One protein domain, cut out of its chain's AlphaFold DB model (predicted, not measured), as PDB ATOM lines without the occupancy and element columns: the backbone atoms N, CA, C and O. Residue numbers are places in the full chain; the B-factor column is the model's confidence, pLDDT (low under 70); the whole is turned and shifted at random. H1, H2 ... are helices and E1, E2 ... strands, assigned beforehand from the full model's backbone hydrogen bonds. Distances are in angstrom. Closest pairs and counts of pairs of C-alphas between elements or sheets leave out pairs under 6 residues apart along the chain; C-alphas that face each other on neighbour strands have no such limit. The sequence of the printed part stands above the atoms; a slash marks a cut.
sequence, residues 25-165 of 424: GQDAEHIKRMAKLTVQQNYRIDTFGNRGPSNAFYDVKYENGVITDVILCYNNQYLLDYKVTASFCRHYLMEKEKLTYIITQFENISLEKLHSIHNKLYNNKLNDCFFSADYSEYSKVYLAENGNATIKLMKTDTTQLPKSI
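This is residues 25 to 165 of the 424 residues of an uncharacterized protein of Ignavibacteria bacterium CG_4_9_14_0_2_um_filter_37_13 (UniProt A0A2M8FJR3). One twisted sheet of seven strands has H1 packed along E1 and E2 and the shorter H2 packed by E6 and E7, while residues 45 to 50 stick out as a loop. The printed part has 141 residues with two named helices and seven named strands, in the order H1 E1 E2 E3 E4 H2 E5 E6 E7. The sheet runs E1 E2 E3 E4 E7 E6 E5, antiparallel throughout; the class is mixed, helices and strands. The whole is compact, with a radius of gyration of the C-alphas of 16.7 A, and spans 58 by 37 by 30 A.

Find C-alpha 28 at (1.770, 34.740, 53.071); from there H1 runs 21.4 A to residue 42. Next come E1, residues 56 to 63, E2, 66 to 79, 31.4 A, E3, 84 to 95, 31.7 A, and E4, 98 to 106. H2 follows at 111 to 121, then E5 at 129 to 131, E6 at 137 to 143, and E7 from 149 to C-alpha 155 at (-13.674, 39.486, 51.275).

E1 E2 E3 E4 and E5 E6 E7 are meanders, each strand the antiparallel neighbour of the one before. Look between E4 and E7, also neighbours, for N 104 and O 151, 2.8 A apart. E2 bends by 96 degrees at residue 76. H1 is on the sheet over E1 and E2, 8.6 A high; its closest C-alphas to E1 are Val 39 and Ala 56, 5.7 A. H2 is on it too, only just over E7 with 3 C-alphas; C-alphas 111 and 149 come closest, 4.8 A. In H1 and H2 every O i to N i+4 pair is within hydrogen-bond range.

The C-alphas of Phe 48 and Lys 163 are farthest apart, 59.6 A. The printed part has no cut. The link from H1 to E1 is long, 13 residues, and residues 43 to 54 have pLDDT under 70.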
ATOM      1  N   GLY A  25      -6.394  38.197  55.058       90.56
ATOM      2  CA  GLY A  25      -5.461  39.037  55.815       90.56
ATOM      3  C   GLY A  25      -4.395  38.279  56.615       90.56
ATOM      4  O   GLY A  25      -3.555  38.924  57.248       90.56
ATOM      5  N   GLN A  26      -4.386  36.943  56.581       93.19
ATOM      6  CA  GLN A  26      -3.264  36.150  57.090       93.19
ATOM      7  C   GLN A  26      -2.001  36.360  56.239       93.19
ATOM      8  O   GLN A  26      -2.083  36.627  55.037       93.19
ATOM      9  N   ASP A  27      -0.836  36.241  56.878       94.81
ATOM     10  CA  ASP A  27       0.461  36.469  56.237       94.81
ATOM     11  C   ASP A  27       0.825  35.336  55.264       94.81
ATOM     12  O   ASP A  27       0.584  34.154  55.530       94.81
ATOM     13  N   ALA A  28       1.467  35.680  54.148       93.75
ATOM     14  CA  ALA A  28       1.770  34.740  53.071       93.75
ATOM     15  C   ALA A  28       2.617  33.534  53.523       93.75
ATOM     16  O   ALA A  28       2.357  32.399  53.118       93.75
ATOM     17  N   GLU A  29       3.585  33.746  54.421       94.19
ATOM     18  CA  GLU A  29       4.394  32.666  55.008       94.19
ATOM     19  C   GLU A  29       3.577  31.734  55.918       94.19
ATOM     20  O   GLU A  29       3.848  30.530  55.987       94.19
ATOM     21  N   HIS A  30       2.540  32.251  56.586       93.00
ATOM     22  CA  HIS A  30       1.606  31.415  57.336       93.00
ATOM     23  C   HIS A  30       0.810  30.513  56.382       93.00
ATOM     24  O   HIS A  30       0.766  29.298  56.581       93.00
ATOM     25  N   ILE A  31       0.276  31.069  55.291       94.06
ATOM     26  CA  ILE A  31      -0.484  30.306  54.288       94.06
ATOM     27  C   ILE A  31       0.378  29.244  53.599       94.06
ATOM     28  O   ILE A  31      -0.033  28.088  53.481       94.06
ATOM     29  N   LYS A  32       1.609  29.588  53.209       94.38
ATOM     30  CA  LYS A  32       2.593  28.640  52.661       94.38
ATOM     31  C   LYS A  32       2.864  27.483  53.619       94.38
ATOM     32  O   LYS A  32       2.895  26.324  53.200       94.38
ATOM     33  N   ARG A  33       3.040  27.774  54.912       92.19
ATOM     34  CA  ARG A  33       3.231  26.745  55.943       92.19
ATOM     35  C   ARG A  33       2.014  25.833  56.052       92.19
ATOM     36  O   ARG A  33       2.190  24.618  56.100       92.19
ATOM     37  N   MET A  34       0.810  26.402  56.048       90.38
ATOM     38  CA  MET A  34      -0.438  25.641  56.083       90.38
ATOM     39  C   MET A  34      -0.569  24.719  54.866       90.38
ATOM     40  O   MET A  34      -0.767  23.523  55.048       90.38
ATOM     41  N   ALA A  35      -0.347  25.221  53.649       90.00
ATOM     42  CA  ALA A  35      -0.386  24.410  52.429       90.00
ATOM     43  C   ALA A  35       0.627  23.249  52.468       90.00
ATOM     44  O   ALA A  35       0.281  22.102  52.174       90.00
ATOM     45  N   LYS A  36       1.858  23.522  52.920       89.19
ATOM     46  CA  LYS A  36       2.890  22.494  53.115       89.19
ATOM     47  C   LYS A  36       2.449  21.423  54.116       89.19
ATOM     48  O   LYS A  36       2.601  20.236  53.832       89.19
ATOM     49  N   LEU A  37       1.903  21.828  55.264       86.19
ATOM     50  CA  LEU A  37       1.402  20.904  56.286       86.19
ATOM     51  C   LEU A  37       0.241  20.060  55.755       86.19
ATOM     52  O   LEU A  37       0.230  18.850  55.967       86.19
ATOM     53  N   THR A  38      -0.696  20.662  55.020       85.38
ATOM     54  CA  THR A  38      -1.817  19.944  54.403       85.38
ATOM     55  C   THR A  38      -1.327  18.861  53.448       85.38
ATOM     56  O   THR A  38      -1.805  17.730  53.505       85.38
ATOM     57  N   VAL A  39      -0.342  19.158  52.600       85.88
ATOM     58  CA  VAL A  39       0.248  18.151  51.708       85.88
ATOM     59  C   VAL A  39       0.950  17.055  52.511       85.88
ATOM     60  O   VAL A  39       0.681  15.878  52.291       85.88
ATOM     61  N   GLN A  40       1.774  17.408  53.502       82.31
ATOM     62  CA  GLN A  40       2.454  16.434  54.369       82.31
ATOM     63  C   GLN A  40       1.484  15.510  55.119       82.31
ATOM     64  O   GLN A  40       1.764  14.325  55.270       82.31
ATOM     65  N   GLN A  41       0.330  16.018  55.552       75.44
ATOM     66  CA  GLN A  41      -0.709  15.212  56.196       75.44
ATOM     67  C   GLN A  41      -1.400  14.240  55.233       75.44
ATOM     68  O   GLN A  41      -1.891  13.209  55.689       75.44
ATOM     69  N   ASN A  42      -1.434  14.543  53.931       70.44
ATOM     70  CA  ASN A  42      -1.930  13.637  52.890       70.44
ATOM     71  C   ASN A  42      -0.878  12.595  52.466       70.44
ATOM     72  O   ASN A  42      -1.234  11.542  51.944       70.44
ATOM     73  N   TYR A  43       0.401  12.820  52.786       68.31
ATOM     74  CA  TYR A  43       1.457  11.804  52.765       68.31
ATOM     75  C   TYR A  43       1.414  10.936  54.036       68.31
ATOM     76  O   TYR A  43       2.374  10.894  54.811       68.31
ATOM     77  N   ARG A  44       0.306  10.228  54.293       56.91
ATOM     78  CA  ARG A  44       0.301   9.226  55.372       56.91
ATOM     79  C   ARG A  44       1.076   7.992  54.929       56.91
ATOM     80  O   ARG A  44       0.777   7.392  53.901       56.91
ATOM     81  N   ILE A  45       2.073   7.638  55.732       58.12
ATOM     82  CA  ILE A  45       2.746   6.344  55.679       58.12
ATOM     83  C   ILE A  45       1.712   5.318  56.155       58.12
ATOM     84  O   ILE A  45       1.113   5.510  57.217       58.12
ATOM     85  N   ASP A  46       1.443   4.284  55.359       57.00
ATOM     86  CA  ASP A  46       0.590   3.188  55.821       57.00
ATOM     87  C   ASP A  46       1.257   2.443  56.997       57.00
ATOM     88  O   ASP A  46       2.421   2.670  57.339       57.00
ATOM     89  N   THR A  47       0.543   1.524  57.641       53.75
ATOM     90  CA  THR A  47       1.101   0.701  58.733       53.75
ATOM     91  C   THR A  47       2.302  -0.164  58.319       53.75
ATOM     92  O   THR A  47       2.918  -0.782  59.183       53.75
ATOM     93  N   PHE A  48       2.651  -0.204  57.030       59.53
ATOM     94  CA  PHE A  48       3.724  -1.010  56.452       59.53
ATOM     95  C   PHE A  48       4.897  -0.174  55.914       59.53
ATOM     96  O   PHE A  48       5.828  -0.733  55.341       59.53
ATOM     97  N   GLY A  49       4.900   1.148  56.118       53.69
ATOM     98  CA  GLY A  49       5.999   2.006  55.672       53.69
ATOM     99  C   GLY A  49       5.898   2.472  54.216       53.69
ATOM    100  O   GLY A  49       6.783   3.199  53.757       53.69
ATOM    101  N   ASN A  50       4.841   2.108  53.484       52.88
ATOM    102  CA  ASN A  50       4.678   2.513  52.094       52.88
ATOM    103  C   ASN A  50       4.152   3.946  52.015       52.88
ATOM    104  O   ASN A  50       3.206   4.342  52.700       52.88
ATOM    105  N   ARG A  51       4.767   4.732  51.130       57.09
ATOM    106  CA  ARG A  51       4.286   6.065  50.768       57.09
ATOM    107  C   ARG A  51       3.399   5.927  49.537       57.09
ATOM    108  O   ARG A  51       3.909   5.707  48.442       57.09
ATOM    109  N   GLY A  52       2.086   6.050  49.709       54.59
ATOM    110  CA  GLY A  52       1.195   6.258  48.569       54.59
ATOM    111  C   GLY A  52       1.523   7.588  47.868       54.59
ATOM    112  O   GLY A  52       2.037   8.506  48.520       54.59
ATOM    113  N   PRO A  53       1.264   7.728  46.555       56.88
ATOM    114  CA  PRO A  53       1.331   9.032  45.907       56.88
ATOM    115  C   PRO A  53       0.335   9.971  46.597       56.88
ATOM    116  O   PRO A  53      -0.828   9.620  46.788       56.88
ATOM    117  N   SER A  54       0.794  11.153  47.015       64.38
ATOM    118  CA  SER A  54      -0.116  12.153  47.566       64.38
ATOM    119  C   SER A  54      -1.061  12.609  46.462       64.38
ATOM    120  O   SER A  54      -0.621  13.081  45.415       64.38
ATOM    121  N   ASN A  55      -2.363  12.527  46.725       78.81
ATOM    122  CA  ASN A  55      -3.389  13.115  45.865       78.81
ATOM    123  C   ASN A  55      -3.429  14.649  45.983       78.81
ATOM    124  O   ASN A  55      -4.327  15.274  45.431       78.81
ATOM    125  N   ALA A  56      -2.483  15.251  46.710       86.31
ATOM    126  CA  ALA A  56      -2.333  16.687  46.856       86.31
ATOM    127  C   ALA A  56      -0.873  17.123  46.681       86.31
ATOM    128  O   ALA A  56       0.046  16.482  47.197       86.31
ATOM    129  N   PHE A  57      -0.651  18.252  46.023       91.00
ATOM    130  CA  PHE A  57       0.654  18.912  45.968       91.00
ATOM    131  C   PHE A  57       0.480  20.417  46.140       91.00
ATOM    132  O   PHE A  57      -0.615  20.947  45.958       91.00
ATOM    133  N   TYR A  58       1.554  21.104  46.518       93.62
ATOM    134  CA  TYR A  58       1.544  22.555  46.657       93.62
ATOM    135  C   TYR A  58       2.734  23.167  45.925       93.62
ATOM    136  O   TYR A  58       3.774  22.522  45.788       93.62
ATOM    137  N   ASP A  59       2.565  24.404  45.482       95.94
ATOM    138  CA  ASP A  59       3.585  25.217  44.823       95.94
ATOM    139  C   ASP A  59       3.477  26.674  45.304       95.94
ATOM    140  O   ASP A  59       2.472  27.065  45.904       95.94
ATOM    141  N   VAL A  60       4.520  27.479  45.102       96.06
ATOM    142  CA  VAL A  60       4.559  28.882  45.533       96.06
ATOM    143  C   VAL A  60       5.223  29.740  44.465       96.06
ATOM    144  O   VAL A  60       6.368  29.492  44.088       96.06
ATOM    145  N   LYS A  61       4.541  30.803  44.035       96.44
ATOM    146  CA  LYS A  61       5.100  31.814  43.133       96.44
ATOM    147  C   LYS A  61       5.603  33.022  43.907       96.44
ATOM    148  O   LYS A  61       5.011  33.436  44.908       96.44
ATOM    149  N   TYR A  62       6.690  33.587  43.395       95.19
ATOM    150  CA  TYR A  62       7.352  34.752  43.956       95.19
ATOM    151  C   TYR A  62       7.486  35.843  42.897       95.19
ATOM    152  O   TYR A  62       7.834  35.554  41.753       95.19
ATOM    153  N   GLU A  63       7.311  37.095  43.305       93.50
ATOM    154  CA  GLU A  63       7.679  38.276  42.523       93.50
ATOM    155  C   GLU A  63       8.565  39.172  43.385       93.50
ATOM    156  O   GLU A  63       8.214  39.504  44.515       93.50
ATOM    157  N   ASN A  64       9.750  39.533  42.881       91.62
ATOM    158  CA  ASN A  64      10.735  40.343  43.613       91.62
ATOM    159  C   ASN A  64      11.049  39.817  45.032       91.62
ATOM    160  O   ASN A  64      11.268  40.592  45.959       91.62
ATOM    161  N   GLY A  65      11.061  38.491  45.206       89.31
ATOM    162  CA  GLY A  65      11.325  37.836  46.492       89.31
ATOM    163  C   GLY A  65      10.127  37.761  47.445       89.31
ATOM    164  O   GLY A  65      10.255  37.166  48.511       89.31
ATOM    165  N   VAL A  66       8.966  38.296  47.062       93.88
ATOM    166  CA  VAL A  66       7.732  38.281  47.857       93.88
ATOM    167  C   VAL A  66       6.787  37.198  47.342       93.88
ATOM    168  O   VAL A  66       6.643  37.027  46.133       93.88
ATOM    169  N   ILE A  67       6.133  36.459  48.245       94.69
ATOM    170  CA  ILE A  67       5.128  35.449  47.874       94.69
ATOM    171  C   ILE A  67       3.885  36.144  47.315       94.69
ATOM    172  O   ILE A  67       3.255  36.933  48.020       94.69
ATOM    173  N   THR A  68       3.502  35.800  46.087       96.19
ATOM    174  CA  THR A  68       2.313  36.350  45.412       96.19
ATOM    175  C   THR A  68       1.191  35.328  45.244       96.19
ATOM    176  O   THR A  68       0.019  35.701  45.260       96.19
ATOM    177  N   ASP A  69       1.522  34.038  45.150       97.00
ATOM    178  CA  ASP A  69       0.556  32.946  44.984       97.00
ATOM    179  C   ASP A  69       1.040  31.702  45.733       97.00
ATOM    180  O   ASP A  69       2.152  31.224  45.499       97.00
ATOM    181  N   VAL A  70       0.211  31.165  46.625       96.62
ATOM    182  CA  VAL A  70       0.395  29.820  47.180       96.62
ATOM    183  C   VAL A  70      -0.648  28.919  46.537       96.62
ATOM    184  O   VAL A  70      -1.846  29.145  46.687       96.62
ATOM    185  N   ILE A  71      -0.201  27.877  45.850       96.62
ATOM    186  CA  ILE A  71      -1.046  26.984  45.060       96.62
ATOM    187  C   ILE A  71      -1.147  25.653  45.787       96.62
ATOM    188  O   ILE A  71      -0.138  25.095  46.206       96.62
ATOM    189  N   LEU A  72      -2.357  25.128  45.930       94.31
ATOM    190  CA  LEU A  72      -2.634  23.826  46.521       94.31
ATOM    191  C   LEU A  72      -3.583  23.057  45.606       94.31
ATOM    192  O   LEU A  72      -4.752  23.418  45.469       94.31
ATOM    193  N   CYS A  73      -3.076  22.007  44.979       93.75
ATOM    194  CA  CYS A  73      -3.810  21.205  44.012       93.75
ATOM    195  C   CYS A  73      -4.170  19.844  44.590       93.75
ATOM    196  O   CYS A  73      -3.391  19.250  45.334       93.75
ATOM    197  N   TYR A  74      -5.346  19.357  44.211       92.12
ATOM    198  CA  TYR A  74      -5.893  18.068  44.598       92.12
ATOM    199  C   TYR A  74      -6.347  17.299  43.363       92.12
ATOM    200  O   TYR A  74      -7.016  17.858  42.496       92.12
ATOM    201  N   ASN A  75      -6.057  16.004  43.336       91.19
ATOM    202  CA  ASN A  75      -6.453  15.085  42.277       91.19
ATOM    203  C   ASN A  75      -7.532  14.129  42.793       91.19
ATOM    204  O   ASN A  75      -7.330  13.458  43.804       91.19
ATOM    205  N   ASN A  76      -8.658  14.028  42.076       89.25
ATOM    206  CA  ASN A  76      -9.766  13.114  42.391       89.25
ATOM    207  C   ASN A  76     -10.258  13.185  43.852       89.25
ATOM    208  O   ASN A  76     -10.585  12.171  44.470       89.25
ATOM    209  N   GLN A  77     -10.342  14.392  44.409       87.81
ATOM    210  CA  GLN A  77     -10.786  14.630  45.779       87.81
ATOM    211  C   GLN A  77     -12.315  14.725  45.851       87.81
ATOM    212  O   GLN A  77     -12.937  15.475  45.097       87.81
ATOM    213  N   TYR A  78     -12.937  14.008  46.788       85.94
ATOM    214  CA  TYR A  78     -14.366  14.173  47.064       85.94
ATOM    215  C   TYR A  78     -14.611  15.457  47.865       85.94
ATOM    216  O   TYR A  78     -14.061  15.638  48.954       85.94
ATOM    217  N   LEU A  79     -15.437  16.347  47.318       86.12
ATOM    218  CA  LEU A  79     -15.843  17.606  47.932       86.12
ATOM    219  C   LEU A  79     -17.228  17.445  48.548       86.12
ATOM    220  O   LEU A  79     -18.226  17.418  47.827       86.12
ATOM    221  N   LEU A  80     -17.284  17.353  49.878       83.12
ATOM    222  CA  LEU A  80     -18.516  17.069  50.620       83.12
ATOM    223  C   LEU A  80     -19.625  18.089  50.324       83.12
ATOM    224  O   LEU A  80     -20.742  17.689  49.996       83.12
ATOM    225  N   ASP A  81     -19.299  19.382  50.355       78.94
ATOM    226  CA  ASP A  81     -20.271  20.463  50.126       78.94
ATOM    227  C   ASP A  81     -20.859  20.421  48.712       78.94
ATOM    228  O   ASP A  81     -22.016  20.764  48.484       78.94
ATOM    229  N   TYR A  82     -20.077  19.935  47.751       84.50
ATOM    230  CA  TYR A  82     -20.460  19.863  46.346       84.50
ATOM    231  C   TYR A  82     -21.038  18.493  45.970       84.50
ATOM    232  O   TYR A  82     -21.647  18.363  44.909       84.50
ATOM    233  N   LYS A  83     -20.849  17.477  46.825       87.94
ATOM    234  CA  LYS A  83     -21.180  16.062  46.601       87.94
ATOM    235  C   LYS A  83     -20.637  15.513  45.276       87.94
ATOM    236  O   LYS A  83     -21.303  14.733  44.596       87.94
ATOM    237  N   VAL A  84     -19.425  15.923  44.898       89.25
ATOM    238  CA  VAL A  84     -18.750  15.507  43.655       89.25
ATOM    239  C   VAL A  84     -17.283  15.193  43.908       89.25
ATOM    240  O   VAL A  84     -16.658  15.778  44.790       89.25
ATOM    241  N   THR A  85     -16.725  14.301  43.094       91.06
ATOM    242  CA  THR A  85     -15.277  14.090  43.004       91.06
ATOM    243  C   THR A  85     -14.690  15.055  41.982       91.06
ATOM    244  O   THR A  85     -15.190  15.136  40.859       91.06
ATOM    245  N   ALA A  86     -13.645  15.782  42.368       91.69
ATOM    246  CA  ALA A  86     -13.061  16.853  41.578       91.69
ATOM    247  C   ALA A  86     -11.528  16.824  41.605       91.69
ATOM    248  O   ALA A  86     -10.930  16.541  42.643       91.69
ATOM    249  N   SER A  87     -10.913  17.185  40.482       94.75
ATOM    250  CA  SER A  87      -9.515  17.617  40.430       94.75
ATOM    251  C   SER A  87      -9.498  19.133  40.310       94.75
ATOM    252  O   SER A  87     -10.194  19.699  39.459       94.75
ATOM    253  N   PHE A  88      -8.791  19.802  41.216       95.12
ATOM    254  CA  PHE A  88      -8.811  21.256  41.296       95.12
ATOM    255  C   PHE A  88      -7.545  21.825  41.924       95.12
ATOM    256  O   PHE A  88      -6.939  21.211  42.801       95.12
ATOM    257  N   CYS A  89      -7.209  23.051  41.539       95.62
ATOM    258  CA  CYS A  89      -6.161  23.846  42.161       95.62
ATOM    259  C   CYS A  89      -6.765  25.050  42.871       95.62
ATOM    260  O   CYS A  89      -7.579  25.785  42.307       95.62
ATOM    261  N   ARG A  90      -6.364  25.254  44.123       95.75
ATOM    262  CA  ARG A  90      -6.695  26.434  44.907       95.75
ATOM    263  C   ARG A  90      -5.477  27.346  44.999       95.75
ATOM    264  O   ARG A  90      -4.444  26.940  45.511       95.75
ATOM    265  N   HIS A  91      -5.637  28.571  44.530       96.88
ATOM    266  CA  HIS A  91      -4.653  29.641  44.555       96.88
ATOM    267  C   HIS A  91      -5.020  30.616  45.668       96.88
ATOM    268  O   HIS A  91      -6.121  31.176  45.672       96.88
ATOM    269  N   TYR A  92      -4.111  30.806  46.612       96.81
ATOM    270  CA  TYR A  92      -4.207  31.793  47.677       96.81
ATOM    271  C   TYR A  92      -3.367  32.999  47.259       96.81
ATOM    272  O   TYR A  92      -2.138  32.951  47.320       96.81
ATOM    273  N   LEU A  93      -4.032  34.059  46.800       96.38
ATOM    274  CA  LEU A  93      -3.370  35.195  46.165       96.38
ATOM    275  C   LEU A  93      -3.134  36.324  47.165       96.38
ATOM    276  O   LEU A  93      -4.036  36.728  47.912       96.38
ATOM    277  N   MET A  94      -1.893  36.803  47.176       95.31
ATOM    278  CA  MET A  94      -1.377  37.733  48.170       95.31
ATOM    279  C   MET A  94      -1.208  39.124  47.567       95.31
ATOM    280  O   MET A  94      -0.622  39.280  46.500       95.31
ATOM    281  N   GLU A  95      -1.636  40.148  48.299       92.25
ATOM    282  CA  GLU A  95      -1.286  41.540  48.025       92.25
ATOM    283  C   GLU A  95      -0.640  42.113  49.280       92.25
ATOM    284  O   GLU A  95      -1.168  41.954  50.380       92.25
ATOM    285  N   LYS A  96       0.525  42.760  49.138       90.94
ATOM    286  CA  LYS A  96       1.305  43.268  50.284       90.94
ATOM    287  C   LYS A  96       1.519  42.189  51.362       90.94
ATOM    288  O   LYS A  96       1.293  42.440  52.541       90.94
ATOM    289  N   GLU A  97       1.888  40.979  50.929       91.81
ATOM    290  CA  GLU A  97       2.139  39.800  51.784       91.81
ATOM    291  C   GLU A  97       0.924  39.274  52.569       91.81
ATOM    292  O   GLU A  97       1.071  38.403  53.427       91.81
ATOM    293  N   LYS A  98      -0.283  39.757  52.260       94.56
ATOM    294  CA  LYS A  98      -1.535  39.401  52.935       94.56
ATOM    295  C   LYS A  98      -2.483  38.682  51.977       94.56
ATOM    296  O   LYS A  98      -2.691  39.136  50.848       94.56
ATOM    297  N   LEU A  99      -3.127  37.610  52.439       94.38
ATOM    298  CA  LEU A  99      -4.143  36.902  51.654       94.38
ATOM    299  C   LEU A  99      -5.329  37.818  51.328       94.38
ATOM    300  O   LEU A  99      -6.009  38.291  52.240       94.38
ATOM    301  N   THR A 100      -5.605  38.023  50.038       92.94
ATOM    302  CA  THR A 100      -6.630  38.976  49.577       92.94
ATOM    303  C   THR A 100      -7.797  38.292  48.865       92.94
ATOM    304  O   THR A 100      -8.952  38.662  49.078       92.94
ATOM    305  N   TYR A 101      -7.537  37.267  48.051       92.81
ATOM    306  CA  TYR A 101      -8.585  36.472  47.404       92.81
ATOM    307  C   TYR A 101      -8.125  35.033  47.169       92.81
ATOM    308  O   TYR A 101      -6.932  34.745  47.083       92.81
ATOM    309  N   ILE A 102      -9.090  34.121  47.079       96.25
ATOM    310  CA  ILE A 102      -8.852  32.698  46.842       96.25
ATOM    311  C   ILE A 102      -9.497  32.327  45.515       96.25
ATOM    312  O   ILE A 102     -10.686  32.569  45.309       96.25
ATOM    313  N   ILE A 103      -8.732  31.715  44.616       96.94
ATOM    314  CA  ILE A 103      -9.247  31.179  43.355       96.94
ATOM    315  C   ILE A 103      -9.230  29.660  43.433       96.94
ATOM    316  O   ILE A 103      -8.221  29.077  43.789       96.94
ATOM    317  N   THR A 104     -10.333  28.997  43.102       96.50
ATOM    318  CA  THR A 104     -10.391  27.538  42.949       96.50
ATOM    319  C   THR A 104     -10.755  27.208  41.509       96.50
ATOM    320  O   THR A 104     -11.848  27.560  41.068       96.50
ATOM    321  N   GLN A 105      -9.847  26.558  40.785       97.12
ATOM    322  CA  GLN A 105     -10.012  26.163  39.386       97.12
ATOM    323  C   GLN A 105     -10.223  24.656  39.292       97.12
ATOM    324  O   GLN A 105      -9.416  23.898  39.822       97.12
ATOM    325  N   PHE A 106     -11.282  24.226  38.614       96.44
ATOM    326  CA  PHE A 106     -11.643  22.821  38.462       96.44
ATOM    327  C   PHE A 106     -11.294  22.317  37.067       96.44
ATOM    328  O   PHE A 106     -11.721  22.902  36.074       96.44
ATOM    329  N   GLU A 107     -10.576  21.200  37.001       94.38
ATOM    330  CA  GLU A 107     -10.160  20.576  35.738       94.38
ATOM    331  C   GLU A 107     -11.273  19.717  35.126       94.38
ATOM    332  O   GLU A 107     -11.400  19.610  33.912       94.38
ATOM    333  N   ASN A 108     -12.096  19.089  35.970       93.00
ATOM    334  CA  ASN A 108     -13.079  18.082  35.556       93.00
ATOM    335  C   ASN A 108     -14.535  18.449  35.909       93.00
ATOM    336  O   ASN A 108     -15.420  17.589  35.889       93.00
ATOM    337  N   ILE A 109     -14.806  19.717  36.235       94.31
ATOM    338  CA  ILE A 109     -16.160  20.238  36.469       94.31
ATOM    339  C   ILE A 109     -16.460  21.321  35.433       94.31
ATOM    340  O   ILE A 109     -15.723  22.292  35.319       94.31
ATOM    341  N   SER A 110     -17.575  21.182  34.708       95.00
ATOM    342  CA  SER A 110     -18.037  22.216  33.779       95.00
ATOM    343  C   SER A 110     -18.578  23.444  34.514       95.00
ATOM    344  O   SER A 110     -19.120  23.343  35.620       95.00
ATOM    345  N   LEU A 111     -18.502  24.610  33.868       95.56
ATOM    346  CA  LEU A 111     -19.034  25.860  34.415       95.56
ATOM    347  C   LEU A 111     -20.526  25.749  34.773       95.56
ATOM    348  O   LEU A 111     -20.944  26.179  35.847       95.56
ATOM    349  N   GLU A 112     -21.325  25.123  33.907       94.94
ATOM    350  CA  GLU A 112     -22.762  24.909  34.120       94.94
ATOM    351  C   GLU A 112     -23.040  24.088  35.384       94.94
ATOM    352  O   GLU A 112     -23.891  24.448  36.206       94.94
ATOM    353  N   LYS A 113     -22.283  23.000  35.579       93.75
ATOM    354  CA  LYS A 113     -22.399  22.149  36.766       93.75
ATOM    355  C   LYS A 113     -21.994  22.914  38.023       93.75
ATOM    356  O   LYS A 113     -22.688  22.827  39.036       93.75
ATOM    357  N   LEU A 114     -20.922  23.701  37.951       93.06
ATOM    358  CA  LEU A 114     -20.446  24.517  39.064       93.06
ATOM    359  C   LEU A 114     -21.464  25.595  39.473       93.06
ATOM    360  O   LEU A 114     -21.742  25.748  40.665       93.06
ATOM    361  N   HIS A 115     -22.083  26.274  38.500       93.06
ATOM    362  CA  HIS A 115     -23.187  27.206  38.744       93.06
ATOM    363  C   HIS A 115     -24.405  26.516  39.359       93.06
ATOM    364  O   HIS A 115     -24.982  27.041  40.309       93.06
ATOM    365  N   SER A 116     -24.796  25.345  38.846       91.75
ATOM    366  CA  SER A 116     -25.918  24.572  39.391       91.75
ATOM    367  C   SER A 116     -25.706  24.233  40.868       91.75
ATOM    368  O   SER A 116     -26.628  24.371  41.671       91.75
ATOM    369  N   ILE A 117     -24.481  23.848  41.244       90.75
ATOM    370  CA  ILE A 117     -24.129  23.563  42.638       90.75
ATOM    371  C   ILE A 117     -24.163  24.846  43.482       90.75
ATOM    372  O   ILE A 117     -24.839  24.875  44.506       90.75
ATOM    373  N   HIS A 118     -23.517  25.932  43.041       89.75
ATOM    374  CA  HIS A 118     -23.491  27.194  43.799       89.75
ATOM    375  C   HIS A 118     -24.879  27.800  44.013       89.75
ATOM    376  O   HIS A 118     -25.185  28.246  45.115       89.75
ATOM    377  N   ASN A 119     -25.745  27.763  42.996       90.00
ATOM    378  CA  ASN A 119     -27.125  28.240  43.111       90.00
ATOM    379  C   ASN A 119     -27.933  27.459  44.162       90.00
ATOM    380  O   ASN A 119     -28.880  28.006  44.712       90.00
ATOM    381  N   LYS A 120     -27.587  26.192  44.432       87.94
ATOM    382  CA  LYS A 120     -28.237  25.380  45.473       87.94
ATOM    383  C   LYS A 120     -27.659  25.627  46.865       87.94
ATOM    384  O   LYS A 120     -28.385  25.493  47.842       87.94
ATOM    385  N   LEU A 121     -26.364  25.930  46.956       86.50
ATOM    386  CA  LEU A 121     -25.664  26.116  48.231       86.50
ATOM    387  C   LEU A 121     -25.892  27.501  48.846       86.50
ATOM    388  O   LEU A 121     -25.881  27.634  50.066       86.50
ATOM    389  N   TYR A 122     -26.103  28.524  48.018       86.00
ATOM    390  CA  TYR A 122     -26.196  29.908  48.470       86.00
ATOM    391  C   TYR A 122     -27.592  30.485  48.261       86.00
ATOM    392  O   TYR A 122     -28.015  30.735  47.134       86.00
ATOM    393  N   ASN A 123     -28.261  30.804  49.369       85.19
ATOM    394  CA  ASN A 123     -29.535  31.527  49.351       85.19
ATOM    395  C   ASN A 123     -29.346  33.041  49.125       85.19
ATOM    396  O   ASN A 123     -30.246  33.717  48.634       85.19
ATOM    397  N   ASN A 124     -28.163  33.577  49.445       87.38
ATOM    398  CA  ASN A 124     -27.837  35.004  49.359       87.38
ATOM    399  C   ASN A 124     -27.151  35.350  48.026       87.38
ATOM    400  O   ASN A 124     -26.025  35.850  47.995       87.38
ATOM    401  N   LYS A 125     -27.809  35.055  46.903       91.94
ATOM    402  CA  LYS A 125     -27.303  35.411  45.571       91.94
ATOM    403  C   LYS A 125     -27.819  36.787  45.150       91.94
ATOM    404  O   LYS A 125     -29.027  37.003  45.097       91.94
ATOM    405  N   LEU A 126     -26.911  37.691  44.783       90.62
ATOM    406  CA  LEU A 126     -27.244  38.982  44.175       90.62
ATOM    407  C   LEU A 126     -26.481  39.117  42.854       90.62
ATOM    408  O   LEU A 126     -25.254  39.243  42.849       90.62
ATOM    409  N   ASN A 127     -27.206  39.099  41.734       89.12
ATOM    410  CA  ASN A 127     -26.628  38.983  40.390       89.12
ATOM    411  C   ASN A 127     -25.665  37.779  40.323       89.12
ATOM    412  O   ASN A 127     -26.035  36.682  40.733       89.12
ATOM    413  N   ASP A 128     -24.427  37.974  39.866       88.88
ATOM    414  CA  ASP A 128     -23.418  36.909  39.744       88.88
ATOM    415  C   ASP A 128     -22.552  36.729  41.004       88.88
ATOM    416  O   ASP A 128     -21.518  36.061  40.963       88.88
ATOM    417  N   CYS A 129     -22.938  37.352  42.123       92.19
ATOM    418  CA  CYS A 129     -22.224  37.271  43.396       92.19
ATOM    419  C   CYS A 129     -22.989  36.381  44.384       92.19
ATOM    420  O   CYS A 129     -24.168  36.616  44.661       92.19
ATOM    421  N   PHE A 130     -22.301  35.389  44.945       94.12
ATOM    422  CA  PHE A 130     -22.830  34.467  45.948       94.12
ATOM    423  C   PHE A 130     -22.252  34.836  47.314       94.12
ATOM    424  O   PHE A 130     -21.065  34.619  47.555       94.12
ATOM    425  N   PHE A 131     -23.060  35.442  48.183       94.00
ATOM    426  CA  PHE A 131     -22.605  35.935  49.483       94.00
ATOM    427  C   PHE A 131     -22.711  34.863  50.565       94.00
ATOM    428  O   PHE A 131     -23.681  34.109  50.620       94.00
ATOM    429  N   SER A 132     -21.741  34.862  51.474       91.38
ATOM    430  CA  SER A 132     -21.831  34.202  52.783       91.38
ATOM    431  C   SER A 132     -23.091  34.630  53.558       91.38
ATOM    432  O   SER A 132     -23.755  35.622  53.233       91.38
ATOM    433  N   ALA A 133     -23.456  33.869  54.593       88.31
ATOM    434  CA  ALA A 133     -24.648  34.151  55.400       88.31
ATOM    435  C   ALA A 133     -24.614  35.558  56.028       88.31
ATOM    436  O   ALA A 133     -25.638  36.240  56.078       88.31
ATOM    437  N   ASP A 134     -23.429  36.003  56.445       89.50
ATOM    438  CA  ASP A 134     -23.179  37.296  57.079       89.50
ATOM    439  C   ASP A 134     -22.700  38.386  56.097       89.50
ATOM    440  O   ASP A 134     -22.453  39.520  56.511       89.50
ATOM    441  N   TYR A 135     -22.617  38.071  54.798       91.94
ATOM    442  CA  TYR A 135     -22.112  38.947  53.735       91.94
ATOM    443  C   TYR A 135     -20.646  39.386  53.917       91.94
ATOM    444  O   TYR A 135     -20.193  40.267  53.182       91.94
ATOM    445  N   SER A 136     -19.884  38.784  54.838       90.44
ATOM    446  CA  SER A 136     -18.467  39.109  55.078       90.44
ATOM    447  C   SER A 136     -17.577  38.756  53.882       90.44
ATOM    448  O   SER A 136     -16.594  39.444  53.589       90.44
ATOM    449  N   GLU A 137     -17.983  37.727  53.147       92.50
ATOM    450  CA  GLU A 137     -17.326  37.203  51.956       92.50
ATOM    451  C   GLU A 137     -18.331  36.962  50.834       92.50
ATOM    452  O   GLU A 137     -19.520  36.706  51.073       92.50
ATOM    453  N   TYR A 138     -17.843  36.980  49.599       93.75
ATOM    454  CA  TYR A 138     -18.623  36.603  48.432       93.75
ATOM    455  C   TYR A 138     -17.774  35.878  47.398       93.75
ATOM    456  O   TYR A 138     -16.570  36.115  47.272       93.75
ATOM    457  N   SER A 139     -18.416  35.009  46.624       94.50
ATOM    458  CA  SER A 139     -17.784  34.319  45.511       94.50
ATOM    459  C   SER A 139     -18.397  34.693  44.164       94.50
ATOM    460  O   SER A 139     -19.565  35.077  44.066       94.50
ATOM    461  N   LYS A 140     -17.582  34.594  43.113       94.88
ATOM    462  CA  LYS A 140     -17.995  34.678  41.709       94.88
ATOM    463  C   LYS A 140     -17.580  33.409  40.986       94.88
ATOM    464  O   LYS A 140     -16.448  32.956  41.148       94.88
ATOM    465  N   VAL A 141     -18.480  32.879  40.167       95.19
ATOM    466  CA  VAL A 141     -18.245  31.688  39.343       95.19
ATOM    467  C   VAL A 141     -18.123  32.121  37.883       95.19
ATOM    468  O   VAL A 141     -19.004  32.823  37.393       95.19
ATOM    469  N   TYR A 142     -17.030  31.757  37.212       95.94
ATOM    470  CA  TYR A 142     -16.750  32.134  35.819       95.94
ATOM    471  C   TYR A 142     -15.815  31.126  35.133       95.94
ATOM    472  O   TYR A 142     -15.241  30.251  35.783       95.94
ATOM    473  N   LEU A 143     -15.665  31.241  33.811       96.31
ATOM    474  CA  LEU A 143     -14.681  30.480  33.039       96.31
ATOM    475  C   LEU A 143     -13.359  31.251  32.998       96.31
ATOM    476  O   LEU A 143     -13.337  32.390  32.531       96.31
ATOM    477  N   ALA A 144     -12.275  30.662  33.498       94.12
ATOM    478  CA  ALA A 144     -10.954  31.280  33.403       94.12
ATOM    479  C   ALA A 144     -10.370  31.149  31.984       94.12
ATOM    480  O   ALA A 144     -10.836  30.344  31.180       94.12
ATOM    481  N   GLU A 145      -9.326  31.926  31.682       92.56
ATOM    482  CA  GLU A 145      -8.673  31.946  30.360       92.56
ATOM    483  C   GLU A 145      -8.095  30.585  29.949       92.56
ATOM    484  O   GLU A 145      -8.048  30.257  28.769       92.56
ATOM    485  N   ASN A 146      -7.715  29.757  30.926       91.62
ATOM    486  CA  ASN A 146      -7.263  28.383  30.703       91.62
ATOM    487  C   ASN A 146      -8.409  27.392  30.416       91.62
ATOM    488  O   ASN A 146      -8.161  26.195  30.324       91.62
ATOM    489  N   GLY A 147      -9.655  27.864  30.299       93.19
ATOM    490  CA  GLY A 147     -10.832  27.039  30.029       93.19
ATOM    491  C   GLY A 147     -11.398  26.309  31.251       93.19
ATOM    492  O   GLY A 147     -12.413  25.626  31.122       93.19
ATOM    493  N   ASN A 148     -10.804  26.468  32.437       96.50
ATOM    494  CA  ASN A 148     -11.265  25.793  33.649       96.50
ATOM    495  C   ASN A 148     -12.390  26.573  34.340       96.50
ATOM    496  O   ASN A 148     -12.338  27.802  34.499       96.50
ATOM    497  N   ALA A 149     -13.403  25.850  34.822       96.88
ATOM    498  CA  ALA A 149     -14.452  26.439  35.646       96.88
ATOM    499  C   ALA A 149     -13.847  26.920  36.969       96.88
ATOM    500  O   ALA A 149     -13.110  26.185  37.627       96.88
ATOM    501  N   THR A 150     -14.135  28.161  37.354       96.88
ATOM    502  CA  THR A 150     -13.398  28.848  38.413       96.88
ATOM    503  C   THR A 150     -14.335  29.516  39.414       96.88
ATOM    504  O   THR A 150     -15.292  30.186  39.030       96.88
ATOM    505  N   ILE A 151     -14.030  29.369  40.706       95.88
ATOM    506  CA  ILE A 151     -14.613  30.156  41.801       95.88
ATOM    507  C   ILE A 151     -13.562  31.154  42.272       95.88
ATOM    508  O   ILE A 151     -12.471  30.747  42.666       95.88
ATOM    509  N   LYS A 152     -13.898  32.441  42.315       95.69
ATOM    510  CA  LYS A 152     -13.109  33.459  43.018       95.69
ATOM    511  C   LYS A 152     -13.851  33.886  44.275       95.69
ATOM    512  O   LYS A 152     -14.891  34.527  44.162       95.69
ATOM    513  N   LEU A 153     -13.315  33.537  45.441       94.62
ATOM    514  CA  LEU A 153     -13.786  33.957  46.759       94.62
ATOM    515  C   LEU A 153     -13.009  35.200  47.205       94.62
ATOM    516  O   LEU A 153     -11.782  35.245  47.107       94.62
ATOM    517  N   MET A 154     -13.727  36.210  47.681       92.69
ATOM    518  CA  MET A 154     -13.178  37.495  48.100       92.69
ATOM    519  C   MET A 154     -13.838  37.942  49.397       92.69
ATOM    520  O   MET A 154     -15.034  37.722  49.604       92.69
ATOM    521  N   LYS A 155     -13.083  38.672  50.217       92.38
ATOM    522  CA  LYS A 155     -13.674  39.486  51.275       92.38
ATOM    523  C   LYS A 155     -14.558  40.569  50.655       92.38
ATOM    524  O   LYS A 155     -14.216  41.160  49.627       92.38
ATOM    525  N   THR A 156     -15.701  40.840  51.269       91.31
ATOM    526  CA  THR A 156     -16.627  41.860  50.783       91.31
ATOM    527  C   THR A 156     -16.049  43.255  51.000       91.31
ATOM    528  O   THR A 156     -16.081  43.800  52.101       91.31
ATOM    529  N   ASP A 157     -15.562  43.866  49.920       89.94
ATOM    530  CA  ASP A 157     -15.227  45.287  49.862       89.94
ATOM    531  C   ASP A 157     -16.357  46.054  49.164       89.94
ATOM    532  O   ASP A 157     -16.544  45.980  47.947       89.94
ATOM    533  N   THR A 158     -17.115  46.827  49.944       88.38
ATOM    534  CA  THR A 158     -18.263  47.600  49.445       88.38
ATOM    535  C   THR A 158     -17.886  48.657  48.403       88.38
ATOM    536  O   THR A 158     -18.757  49.129  47.665       88.38
ATOM    537  N   THR A 159     -16.609  49.041  48.305       88.81
ATOM    538  CA  THR A 159     -16.128  49.976  47.281       88.81
ATOM    539  C   THR A 159     -16.044  49.326  45.900       88.81
ATOM    540  O   THR A 159     -16.321  50.000  44.910       88.81
ATOM    541  N   GLN A 160     -15.784  48.017  45.848       86.62
ATOM    542  CA  GLN A 160     -15.594  47.235  44.621       86.62
ATOM    543  C   GLN A 160     -16.885  46.562  44.120       86.62
ATOM    544  O   GLN A 160     -16.908  45.959  43.045       86.62
ATOM    545  N   LEU A 161     -17.979  46.653  44.885       89.50
ATOM    546  CA  LEU A 161     -19.263  46.064  44.509       89.50
ATOM    547  C   LEU A 161     -19.957  46.845  43.376       89.50
ATOM    548  O   LEU A 161     -19.956  48.080  43.381       89.50
ATOM    549  N   PRO A 162     -20.654  46.150  42.456       90.50
ATOM    550  CA  PRO A 162     -21.511  46.790  41.464       90.50
ATOM    551  C   PRO A 162     -22.546  47.721  42.104       90.50
ATOM    552  O   PRO A 162     -23.175  47.377  43.110       90.50
ATOM    553  N   LYS A 163     -22.790  48.879  41.470       89.31
ATOM    554  CA  LYS A 163     -23.765  49.880  41.946       89.31
ATOM    555  C   LYS A 163     -25.154  49.280  42.203       89.31
ATOM    556  O   LYS A 163     -25.816  49.697  43.146       89.31
ATOM    557  N   SER A 164     -25.558  48.284  41.411       91.81
ATOM    558  CA  SER A 164     -26.856  47.606  41.511       91.81
ATOM    559  C   SER A 164     -27.069  46.836  42.818       91.81
ATOM    560  O   SER A 164     -28.207  46.718  43.256       91.81
ATOM    561  N   ILE A 165     -26.007  46.321  43.450       92.25
ATOM    562  CA  ILE A 165     -26.111  45.485  44.664       92.25
ATOM    563  C   ILE A 165     -25.516  46.152  45.907       92.25
ATOM    564  O   ILE A 165     -25.829  45.763  47.031       92.25
TER     565      ILE A 165